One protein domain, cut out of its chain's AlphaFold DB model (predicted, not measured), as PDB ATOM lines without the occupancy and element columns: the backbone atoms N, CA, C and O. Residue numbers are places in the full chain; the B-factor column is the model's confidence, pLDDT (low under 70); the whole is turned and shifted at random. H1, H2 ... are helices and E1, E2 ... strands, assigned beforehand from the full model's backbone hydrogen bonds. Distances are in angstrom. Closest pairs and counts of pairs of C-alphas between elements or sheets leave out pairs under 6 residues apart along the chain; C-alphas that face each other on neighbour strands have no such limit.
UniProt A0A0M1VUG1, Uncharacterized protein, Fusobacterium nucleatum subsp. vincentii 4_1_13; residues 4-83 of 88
ATOM      1  N   ILE A   4      52.980 130.502 147.606       94.81
ATOM      2  CA  ILE A   4      51.683 130.017 147.141       94.81
ATOM      3  C   ILE A   4      51.338 130.792 145.875       94.81
ATOM      4  O   ILE A   4      51.358 132.023 145.876       94.81
ATOM      5  N   TYR A   5      51.033 130.069 144.802       95.88
ATOM      6  CA  TYR A   5      50.473 130.637 143.584       95.88
ATOM      7  C   TYR A   5      48.947 130.636 143.682       95.88
ATOM      8  O   TYR A   5      48.344 129.596 143.949       95.88
ATOM      9  N   LEU A   6      48.340 131.801 143.486       96.25
ATOM     10  CA  LEU A   6      46.902 132.024 143.495       96.25
ATOM     11  C   LEU A   6      46.472 132.428 142.081       96.25
ATOM     12  O   LEU A   6      46.809 133.522 141.623       96.25
ATOM     13  N   ASP A   7      45.730 131.555 141.408       96.69
ATOM     14  CA  ASP A   7      45.055 131.850 140.141       96.69
ATOM     15  C   ASP A   7      43.593 132.163 140.442       96.69
ATOM     16  O   ASP A   7      42.885 131.337 141.026       96.69
ATOM     17  N   PHE A   8      43.135 133.363 140.096       94.75
ATOM     18  CA  PHE A   8      41.788 133.796 140.435       94.75
ATOM     19  C   PHE A   8      41.135 134.655 139.356       94.75
ATOM     20  O   PHE A   8      41.780 135.348 138.567       94.75
ATOM     21  N   THR A   9      39.806 134.638 139.345       94.25
ATOM     22  CA  THR A   9      38.994 135.560 138.550       94.25
ATOM     23  C   THR A   9      38.435 136.649 139.453       94.25
ATOM     24  O   THR A   9      37.718 136.359 140.408       94.25
ATOM     25  N   LEU A  10      38.745 137.905 139.145       91.88
ATOM     26  CA  LEU A  10      38.082 139.065 139.726       91.88
ATOM     27  C   LEU A  10      36.831 139.378 138.904       91.88
ATOM     28  O   LEU A  10      36.929 139.614 137.699       91.88
ATOM     29  N   CYS A  11      35.676 139.397 139.556       89.00
ATOM     30  CA  CYS A  11      34.423 139.847 138.975       89.00
ATOM     31  C   CYS A  11      34.120 141.268 139.459       89.00
ATOM     32  O   CYS A  11      33.957 141.516 140.655       89.00
ATOM     33  N   GLU A  12      34.021 142.203 138.520       87.75
ATOM     34  CA  GLU A  12      33.586 143.577 138.773       87.75
ATOM     35  C   GLU A  12      32.220 143.801 138.121       87.75
ATOM     36  O   GLU A  12      32.005 143.419 136.970       87.75
ATOM     37  N   LEU A  13      31.290 144.430 138.846       83.38
ATOM     38  CA  LEU A  13      29.994 144.813 138.285       83.38
ATOM     39  C   LEU A  13      30.074 146.239 137.742       83.38
ATOM     40  O   LEU A  13      30.336 147.192 138.481       83.38
ATOM     41  N   ALA A  14      29.790 146.408 136.452       75.31
ATOM     42  CA  ALA A  14      29.660 147.727 135.860       75.31
ATOM     43  C   ALA A  14      28.452 148.452 136.471       75.31
ATOM     44  O   ALA A  14      27.299 148.124 136.193       75.31
ATOM     45  N   TYR A  15      28.715 149.488 137.272       67.38
ATOM     46  CA  TYR A  15      27.706 150.186 138.085       67.38
ATOM     47  C   TYR A  15      26.490 150.707 137.291       67.38
ATOM     48  O   TYR A  15      25.415 150.900 137.849       67.38
ATOM     49  N   LYS A  16      26.648 150.962 135.985       69.50
ATOM     50  CA  LYS A  16      25.574 151.481 135.123       69.50
ATOM     51  C   LYS A  16      24.829 150.400 134.343       69.50
ATOM     52  O   LYS A  16      23.627 150.542 134.145       69.50
ATOM     53  N   THR A  17      25.519 149.360 133.880       74.50
ATOM     54  CA  THR A  17      24.940 148.336 132.993       74.50
ATOM     55  C   THR A  17      24.576 147.053 133.733       74.50
ATOM     56  O   THR A  17      23.824 146.251 133.192       74.50
ATOM     57  N   HIS A  18      25.044 146.885 134.977       76.31
ATOM     58  CA  HIS A  18      24.985 145.630 135.738       76.31
ATOM     59  C   HIS A  18      25.629 144.449 134.992       76.31
ATOM     60  O   HIS A  18      25.339 143.294 135.289       76.31
ATOM     61  N   GLU A  19      26.503 144.735 134.026       82.19
ATOM     62  CA  GLU A  19      27.277 143.716 133.329       82.19
ATOM     63  C   GLU A  19      28.443 143.258 134.206       82.19
ATOM     64  O   GLU A  19      29.102 144.061 134.873       82.19
ATOM     65  N   GLU A  20      28.685 141.949 134.198       83.62
ATOM     66  CA  GLU A  20      29.825 141.323 134.860       83.62
ATOM     67  C   GLU A  20      31.059 141.415 133.958       83.62
ATOM     68  O   GLU A  20      31.057 140.937 132.820       83.62
ATOM     69  N   HIS A  21      32.143 141.984 134.483       85.88
ATOM     70  CA  HIS A  21      33.456 141.943 133.854       85.88
ATOM     71  C   HIS A  21      34.358 140.986 134.622       85.88
ATOM     72  O   HIS A  21      34.626 141.176 135.808       85.88
ATOM     73  N   LEU A  22      34.829 139.951 133.925       89.44
ATOM     74  CA  LEU A  22      35.685 138.915 134.490       89.44
ATOM     75  C   LEU A  22      37.138 139.162 134.091       89.44
ATOM     76  O   LEU A  22      37.483 139.155 132.907       89.44
ATOM     77  N   PHE A  23      38.001 139.334 135.087       90.75
ATOM     78  CA  PHE A  23      39.431 139.545 134.906       90.75
ATOM     79  C   PHE A  23      40.208 138.386 135.515       90.75
ATOM     80  O   PHE A  23      40.204 138.204 136.730       90.75
ATOM     81  N   LYS A  24      40.925 137.636 134.678       93.88
ATOM     82  CA  LYS A  24      41.892 136.649 135.165       93.88
ATOM     83  C   LYS A  24      43.093 137.360 135.771       93.88
ATOM     84  O   LYS A  24      43.623 138.306 135.179       93.88
ATOM     85  N   ARG A  25      43.501 136.922 136.954       94.88
ATOM     86  CA  ARG A  25      44.587 137.501 137.735       94.88
ATOM     87  C   ARG A  25      45.397 136.385 138.368       94.88
ATOM     88  O   ARG A  25      44.870 135.354 138.761       94.88
ATOM     89  N   GLU A  26      46.682 136.657 138.504       95.50
ATOM     90  CA  GLU A  26      47.625 135.770 139.163       95.50
ATOM     91  C   GLU A  26      48.276 136.525 140.313       95.50
ATOM     92  O   GLU A  26      48.606 137.709 140.180       95.50
ATOM     93  N   TRP A  27      48.487 135.842 141.434       94.94
ATOM     94  CA  TRP A  27      49.205 136.404 142.566       94.94
ATOM     95  C   TRP A  27      50.095 135.366 143.249       94.94
ATOM     96  O   TRP A  27      49.718 134.214 143.433       94.94
ATOM     97  N   TYR A  28      51.299 135.791 143.628       94.62
ATOM     98  CA  TYR A  28      52.273 134.991 144.357       94.62
ATOM     99  C   TYR A  28      52.406 135.530 145.775       94.62
ATOM    100  O   TYR A  28      52.748 136.696 145.981       94.62
ATOM    101  N   VAL A  29      52.174 134.659 146.748       93.94
ATOM    102  CA  VAL A  29      52.191 134.995 148.168       93.94
ATOM    103  C   VAL A  29      53.311 134.229 148.855       93.94
ATOM    104  O   VAL A  29      53.404 133.015 148.720       93.94
ATOM    105  N   SER A  30      54.162 134.919 149.615       94.25
ATOM    106  CA  SER A  30      55.158 134.246 150.455       94.25
ATOM    107  C   SER A  30      54.468 133.502 151.596       94.25
ATOM    108  O   SER A  30      53.689 134.095 152.337       94.25
ATOM    109  N   ILE A  31      54.780 132.221 151.796       93.50
ATOM    110  CA  ILE A  31      54.224 131.448 152.920       93.50
ATOM    111  C   ILE A  31      54.601 132.096 154.258       93.50
ATOM    112  O   ILE A  31      53.782 132.180 155.173       93.50
ATOM    113  N   ASP A  32      55.809 132.653 154.338       93.56
ATOM    114  CA  ASP A  32      56.318 133.312 155.536       93.56
ATOM    115  C   ASP A  32      55.583 134.616 155.876       93.56
ATOM    116  O   ASP A  32      55.698 135.081 157.013       93.56
ATOM    117  N   SER A  33      54.837 135.229 154.949       95.19
ATOM    118  CA  SER A  33      54.022 136.412 155.263       95.19
ATOM    119  C   SER A  33      52.662 136.049 155.861       95.19
ATOM    120  O   SER A  33      52.033 136.898 156.497       95.19
ATOM    121  N   ILE A  34      52.221 134.794 155.727       96.19
ATOM    122  CA  ILE A  34      50.919 134.330 156.207       96.19
ATOM    123  C   ILE A  34      51.002 134.051 157.709       96.19
ATOM    124  O   ILE A  34      51.881 133.343 158.205       96.19
ATOM    125  N   LYS A  35      50.065 134.618 158.466       96.50
ATOM    126  CA  LYS A  35      49.905 134.351 159.897       96.50
ATOM    127  C   LYS A  35      49.057 133.101 160.122       96.50
ATOM    128  O   LYS A  35      49.403 132.268 160.959       96.50
ATOM    129  N   TYR A  36      47.940 132.996 159.411       96.44
ATOM    130  CA  TYR A  36      47.065 131.824 159.355       96.44
ATOM    131  C   TYR A  36      46.085 131.964 158.181       96.44
ATOM    132  O   TYR A  36      45.948 133.039 157.599       96.44
ATOM    133  N   VAL A  37      45.380 130.881 157.871       96.75
ATOM    134  CA  VAL A  37      44.275 130.854 156.908       96.75
ATOM    135  C   VAL A  37      42.964 130.612 157.658       96.75
ATOM    136  O   VAL A  37      42.936 129.810 158.591       96.75
ATOM    137  N   GLU A  38      41.886 131.295 157.283       96.56
ATOM    138  CA  GLU A  38      40.529 131.004 157.776       96.56
ATOM    139  C   GLU A  38      39.659 130.506 156.627       96.56
ATOM    140  O   GLU A  38      39.712 131.050 155.526       96.56
ATOM    141  N   ILE A  39      38.871 129.467 156.881       94.12
ATOM    142  CA  ILE A  39      37.903 128.920 155.936       94.12
ATOM    143  C   ILE A  39      36.526 129.044 156.573       94.12
ATOM    144  O   ILE A  39      36.205 128.303 157.493       94.12
ATOM    145  N   GLU A  40      35.713 129.965 156.070       93.31
ATOM    146  CA  GLU A  40      34.369 130.210 156.590       93.31
ATOM    147  C   GLU A  40      33.442 130.617 155.444       93.31
ATOM    148  O   GLU A  40      33.864 131.303 154.515       93.31
ATOM    149  N   ASN A  41      32.169 130.215 155.490       89.94
ATOM    150  CA  ASN A  41      31.143 130.667 154.541       89.94
ATOM    151  C   ASN A  41      31.542 130.513 153.058       89.94
ATOM    152  O   ASN A  41      31.267 131.395 152.248       89.94
ATOM    153  N   ARG A  42      32.181 129.383 152.707       90.31
ATOM    154  CA  ARG A  42      32.699 129.074 151.353       90.31
ATOM    155  C   ARG A  42      33.761 130.056 150.842       90.31
ATOM    156  O   ARG A  42      33.949 130.198 149.636       90.31
ATOM    157  N   LYS A  43      34.463 130.716 151.758       94.00
ATOM    158  CA  LYS A  43      35.561 131.631 151.469       94.00
ATOM    159  C   LYS A  43      36.832 131.161 152.144       94.00
ATOM    160  O   LYS A  43      36.791 130.616 153.246       94.00
ATOM    161  N   ILE A  44      37.953 131.407 151.485       95.31
ATOM    162  CA  ILE A  44      39.286 131.284 152.058       95.31
ATOM    163  C   ILE A  44      39.839 132.685 152.315       95.31
ATOM    164  O   ILE A  44      39.856 133.533 151.424       95.31
ATOM    165  N   ASN A  45      40.281 132.925 153.544       96.50
ATOM    166  CA  ASN A  45      40.880 134.178 153.979       96.50
ATOM    167  C   ASN A  45      42.350 133.947 154.317       96.50
ATOM    168  O   ASN A  45      42.670 133.176 155.224       96.50
ATOM    169  N   PHE A  46      43.241 134.641 153.625       96.69
ATOM    170  CA  PHE A  46      44.650 134.729 153.978       96.69
ATOM    171  C   PHE A  46      44.830 135.895 154.934       96.69
ATOM    172  O   PHE A  46      44.680 137.048 154.539       96.69
ATOM    173  N   VAL A  47      45.143 135.595 156.195       97.62
ATOM    174  CA  VAL A  47      45.460 136.624 157.186       97.62
ATOM    175  C   VAL A  47      46.966 136.748 157.291       97.62
ATOM    176  O   VAL A  47      47.659 135.812 157.704       97.62
ATOM    177  N   PHE A  48      47.473 137.917 156.926       97.12
ATOM    178  CA  PHE A  48      48.894 138.215 156.886       97.12
ATOM    179  C   PHE A  48      49.420 138.695 158.243       97.12
ATOM    180  O   PHE A  48      48.673 139.050 159.161       97.12
ATOM    181  N   LYS A  49      50.743 138.642 158.418       96.56
ATOM    182  CA  LYS A  49      51.410 139.049 159.667       96.56
ATOM    183  C   LYS A  49      51.318 140.553 159.939       96.56
ATOM    184  O   LYS A  49      51.361 140.937 161.105       96.56
ATOM    185  N   ASP A  50      51.178 141.367 158.897       96.31
ATOM    186  CA  ASP A  50      50.944 142.817 158.963       96.31
ATOM    187  C   ASP A  50      49.484 143.190 159.282       96.31
ATOM    188  O   ASP A  50      49.203 144.339 159.617       96.31
ATOM    189  N   GLY A  51      48.573 142.212 159.267       94.69
ATOM    190  CA  GLY A  51      47.155 142.400 159.547       94.69
ATOM    191  C   GLY A  51      46.291 142.593 158.304       94.69
ATOM    192  O   GLY A  51      45.073 142.676 158.459       94.69
ATOM    193  N   GLU A  52      46.872 142.620 157.100       96.75
ATOM    194  CA  GLU A  52      46.085 142.577 155.871       96.75
ATOM    195  C   GLU A  52      45.339 141.242 155.756       96.75
ATOM    196  O   GLU A  52      45.790 140.191 156.231       96.75
ATOM    197  N   ILE A  53      44.161 141.295 155.138       96.25
ATOM    198  CA  ILE A  53      43.324 140.127 154.887       96.25
ATOM    199  C   ILE A  53      42.983 140.125 153.412       96.25
ATOM    200  O   ILE A  53      42.389 141.081 152.915       96.25
ATOM    201  N   GLU A  54      43.316 139.029 152.745       95.50
ATOM    202  CA  GLU A  54      42.803 138.766 151.414       95.50
ATOM    203  C   GLU A  54      41.787 137.630 151.450       95.50
ATOM    204  O   GLU A  54      42.061 136.547 151.966       95.50
ATOM    205  N   THR A  55      40.634 137.874 150.838       95.44
ATOM    206  CA  THR A  55      39.522 136.934 150.759       95.44
ATOM    207  C   THR A  55      39.301 136.460 149.329       95.44
ATOM    208  O   THR A  55      39.241 137.274 148.406       95.44
ATOM    209  N   PHE A  56      39.085 135.154 149.174       95.31
ATOM    210  CA  PHE A  56      38.632 134.545 147.927       95.31
ATOM    211  C   PHE A  56      37.423 133.639 148.154       95.31
ATOM    212  O   PHE A  56      37.358 132.907 149.142       95.31
ATOM    213  N   ASP A  57      36.491 133.652 147.210       94.00
ATOM    214  CA  ASP A  57      35.409 132.682 147.100       94.00
ATOM    215  C   ASP A  57      35.955 131.341 146.572       94.00
ATOM    216  O   ASP A  57      36.798 131.302 145.672       94.00
ATOM    217  N   MET A  58      35.486 130.235 147.159       90.62
ATOM    218  CA  MET A  58      35.858 128.863 146.765       90.62
ATOM    219  C   MET A  58      35.050 128.327 145.580       90.62
ATOM    220  O   MET A  58      35.465 127.365 144.939       90.62
ATOM    221  N   ASP A  59      33.894 128.934 145.325       85.50
ATOM    222  CA  ASP A  59      32.971 128.634 144.230       85.50
ATOM    223  C   ASP A  59      32.900 129.868 143.304       85.50
ATOM    224  O   ASP A  59      33.161 130.979 143.771       85.50
ATOM    225  N   ASP A  60      32.510 129.708 142.026       81.62
ATOM    226  CA  ASP A  60      32.255 130.820 141.075       81.62
ATOM    227  C   ASP A  60      30.983 131.589 141.485       81.62
ATOM    228  O   ASP A  60      29.935 131.534 140.839       81.62
ATOM    229  N   ILE A  61      31.053 132.244 142.646       76.81
ATOM    230  CA  ILE A  61      30.022 133.111 143.199       76.81
ATOM    231  C   ILE A  61      30.321 134.509 142.688       76.81
ATOM    232  O   ILE A  61      31.244 135.181 143.145       76.81
ATOM    233  N   ARG A  62      29.515 134.941 141.723       75.56
ATOM    234  CA  ARG A  62      29.684 136.233 141.072       75.56
ATOM    235  C   ARG A  62      28.993 137.331 141.854       75.56
ATOM    236  O   ARG A  62      27.899 137.166 142.393       75.56
ATOM    237  N   GLY A  63      29.663 138.466 141.916       71.44
ATOM    238  CA  GLY A  63      29.228 139.633 142.659       71.44
ATOM    239  C   GLY A  63      30.235 140.763 142.537       71.44
ATOM    240  O   GLY A  63      31.343 140.577 142.029       71.44
ATOM    241  N   ASN A  64      29.852 141.949 143.002       78.44
ATOM    242  CA  ASN A  64      30.712 143.122 142.913       78.44
ATOM    243  C   ASN A  64      32.015 142.905 143.702       78.44
ATOM    244  O   ASN A  64      31.956 142.697 144.914       78.44
ATOM    245  N   ASN A  65      33.164 142.995 143.032       80.75
ATOM    246  CA  ASN A  65      34.502 142.785 143.597       80.75
ATOM    247  C   ASN A  65      34.712 141.398 144.233       80.75
ATOM    248  O   ASN A  65      35.493 141.259 145.175       80.75
ATOM    249  N   SER A  66      34.021 140.373 143.728       87.19
ATOM    250  CA  SER A  66      34.258 138.983 144.144       87.19
ATOM    251  C   SER A  66      35.531 138.440 143.494       87.19
ATOM    252  O   SER A  66      35.824 138.735 142.332       87.19
ATOM    253  N   LYS A  67      36.314 137.671 144.255       94.31
ATOM    254  CA  LYS A  67      37.563 137.049 143.796       94.31
ATOM    255  C   LYS A  67      37.401 135.543 143.896       94.31
ATOM    256  O   LYS A  67      37.465 134.999 144.990       94.31
ATOM    257  N   TYR A  68      37.202 134.873 142.773       93.50
ATOM    258  CA  TYR A  68      37.037 133.424 142.732       93.50
ATOM    259  C   TYR A  68      38.384 132.725 142.524       93.50
ATOM    260  O   TYR A  68      39.015 132.935 141.487       93.50
ATOM    261  N   LEU A  69      38.818 131.899 143.480       94.94
ATOM    262  CA  LEU A  69      40.091 131.174 143.408       94.94
ATOM    263  C   LEU A  69      39.954 129.900 142.561       94.94
ATOM    264  O   LEU A  69      39.384 128.901 143.000       94.94
ATOM    265  N   ILE A  70      40.524 129.923 141.358       95.25
ATOM    266  CA  ILE A  70      40.441 128.844 140.365       95.25
ATOM    267  C   ILE A  70      41.193 127.606 140.854       95.25
ATOM    268  O   ILE A  70      40.686 126.487 140.780       95.25
ATOM    269  N   ASN A  71      42.394 127.794 141.399       95.31
ATOM    270  CA  ASN A  71      43.260 126.703 141.840       95.31
ATOM    271  C   ASN A  71      43.102 126.370 143.337       95.31
ATOM    272  O   ASN A  71      44.050 125.932 143.990       95.31
ATOM    273  N   TYR A  72      41.895 126.535 143.895       93.62
ATOM    274  CA  TYR A  72      41.616 126.318 145.322       93.62
ATOM    275  C   TYR A  72      42.119 124.965 145.853       93.62
ATOM    276  O   TYR A  72      42.715 124.910 146.928       93.62
ATOM    277  N   ALA A  73      41.917 123.877 145.102       93.38
ATOM    278  CA  ALA A  73      42.350 122.545 145.523       93.38
ATOM    279  C   ALA A  73      43.876 122.458 145.703       93.38
ATOM    280  O   ALA A  73      44.348 121.911 146.698       93.38
ATOM    281  N   GLU A  74      44.646 123.040 144.783       94.75
ATOM    282  CA  GLU A  74      46.111 123.073 144.852       94.75
ATOM    283  C   GLU A  74      46.588 123.931 146.024       94.75
ATOM    284  O   GLU A  74      47.450 123.522 146.801       94.75
ATOM    285  N   VAL A  75      45.971 125.101 146.196       95.00
ATOM    286  CA  VAL A  75      46.250 126.016 147.305       95.00
ATOM    287  C   VAL A  75      45.998 125.339 148.651       95.00
ATOM    288  O   VAL A  75      46.818 125.448 149.565       95.00
ATOM    289  N   LEU A  76      44.907 124.579 148.773       93.75
ATOM    290  CA  LEU A  76      44.585 123.832 149.984       93.75
ATOM    291  C   LEU A  76      45.629 122.745 150.286       93.75
ATOM    292  O   LEU A  76      46.004 122.564 151.447       93.75
ATOM    293  N   GLU A  77      46.130 122.040 149.271       94.19
ATOM    294  CA  GLU A  77      47.206 121.059 149.449       94.19
ATOM    295  C   GLU A  77      48.519 121.723 149.880       94.19
ATOM    296  O   GLU A  77      49.175 121.238 150.801       94.19
ATOM    297  N   ILE A  78      48.865 122.883 149.318       93.25
ATOM    298  CA  ILE A  78      50.038 123.661 149.746       93.25
ATOM    299  C   ILE A  78      49.902 124.081 151.216       93.25
ATOM    300  O   ILE A  78      50.845 123.905 151.990       93.25
ATOM    301  N   ILE A  79      48.732 124.576 151.631       93.56
ATOM    302  CA  ILE A  79      48.445 124.950 153.026       93.56
ATOM    303  C   ILE A  79      48.657 123.755 153.967       93.56
ATOM    304  O   ILE A  79      49.298 123.901 155.013       93.56
ATOM    305  N   LYS A  80      48.167 122.564 153.588       92.44
ATOM    306  CA  LYS A  80      48.349 121.324 154.361       92.44
ATOM    307  C   LYS A  80      49.813 120.890 154.424       92.44
ATOM    308  O   LYS A  80      50.299 120.577 155.512       92.44
ATOM    309  N   LEU A  81      50.515 120.889 153.289       94.00
ATOM    310  CA  LEU A  81      51.923 120.487 153.185       94.00
ATOM    311  C   LEU A  81      52.820 121.341 154.086       94.00
ATOM    312  O   LEU A  81      53.647 120.804 154.821       94.00
ATOM    313  N   HIS A  82      52.589 122.654 154.096       91.88
ATOM    314  CA  HIS A  82      53.361 123.608 154.895       91.88
ATOM    315  C   HIS A  82      52.829 123.769 156.323       91.88
ATOM    316  O   HIS A  82      53.338 124.590 157.086       91.88
ATOM    317  N   ARG A  83      51.817 122.975 156.711       91.81
ATOM    318  CA  ARG A  83      51.194 122.987 158.046       91.81
ATOM    319  C   ARG A  83      50.790 124.393 158.491       91.81
ATOM    320  O   ARG A  83      50.906 124.737 159.670       91.81
TER     321      ARG A  83
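AT A GLANCE: This is residues 4 to 83 of the 88 residues of an uncharacterized protein of Fusobacterium nucleatum subsp. vincentii 4_1_13 (UniProt A0A0M1VUG1). A long, strongly twisted hairpin of E1 and E2, with the short E6 on the other side of E1, makes one sheet; a second, smaller sheet, E3, E4 and E5, adjoins it where E5 comes close to E6. H1 packs beside the first part of E1 and grazes the second sheet, while the turn between E1 and E2 lies at the far end of the long axis. The printed part has 80 residues, with six named strands followed by one named helix: E1, E2, E3, E4, E5, E6, H1. The sheets run E2, E1, E6 and E3, E4, E5, both antiparallel, and the class is mostly strand. The whole is compact, with a radius of gyration of the C-alphas of 13.4 A, yet elongated, spanning 44 by 25 by 23 A.

IN THESE COORDINATES: E1, residues 4 to 13, is 27.7 A long from first to last C-alpha and begins at C-alpha 4, (51.683, 130.017, 147.141). E2, residues 20 to 30, is the longest strand at 30.6 A. E6, residues 66 to 69, measures 9.8 A. E3, residues 34 to 40, is 17.1 A long; E4, residues 43 to 48, 15.8 A; E5, residues 53 to 57, 13.4 A. H1, residues 72 to 81, is 14.2 A long and ends at C-alpha 81, (51.923, 120.487, 153.185).

HOW THE PARTS SIT: E1 is the inner strand between the edge strands E2 and E6. The hairpin E1 and E2 is antiparallel at 156 degrees, with N 6 and O 27 within hydrogen-bond range at 2.8 A. E1 and E6 are antiparallel at 150 degrees, with N 9 and O 68 at 2.8 A. The closest C-alphas of E5 and E6 are those of Asp 57 and Tyr 68, 4.7 A apart. E3, E4 and E5 form a meander, each strand the antiparallel neighbour of the one before; N 38 and O 45 are 2.9 A apart, N 46 and O 54 2.8 A. E2 and E3 meet only through their link. E1 and E4 are apart. H1 is on the sheet E2, E1, E6 at a height over the sheet of 5.5 A, over none of its strands, with the local plane only just fitted, to 6 C-alphas. The closest C-alphas of E1 and H1 are those of Ile 4 and Val 75, 6.7 A apart. H1 only grazes the sheet E3, E4, E5, with its residues 72 to 79. In H1 every O i to N i+4 pair is within hydrogen-bond range.

THE WHOLE: The two C-alphas farthest apart, those of Lys 16 and Arg 83, are 44.7 A from each other. The printed part has no cut, and no link is long. The mean pLDDT of the printed part is 90.9; residues 15 to 16 are under 70.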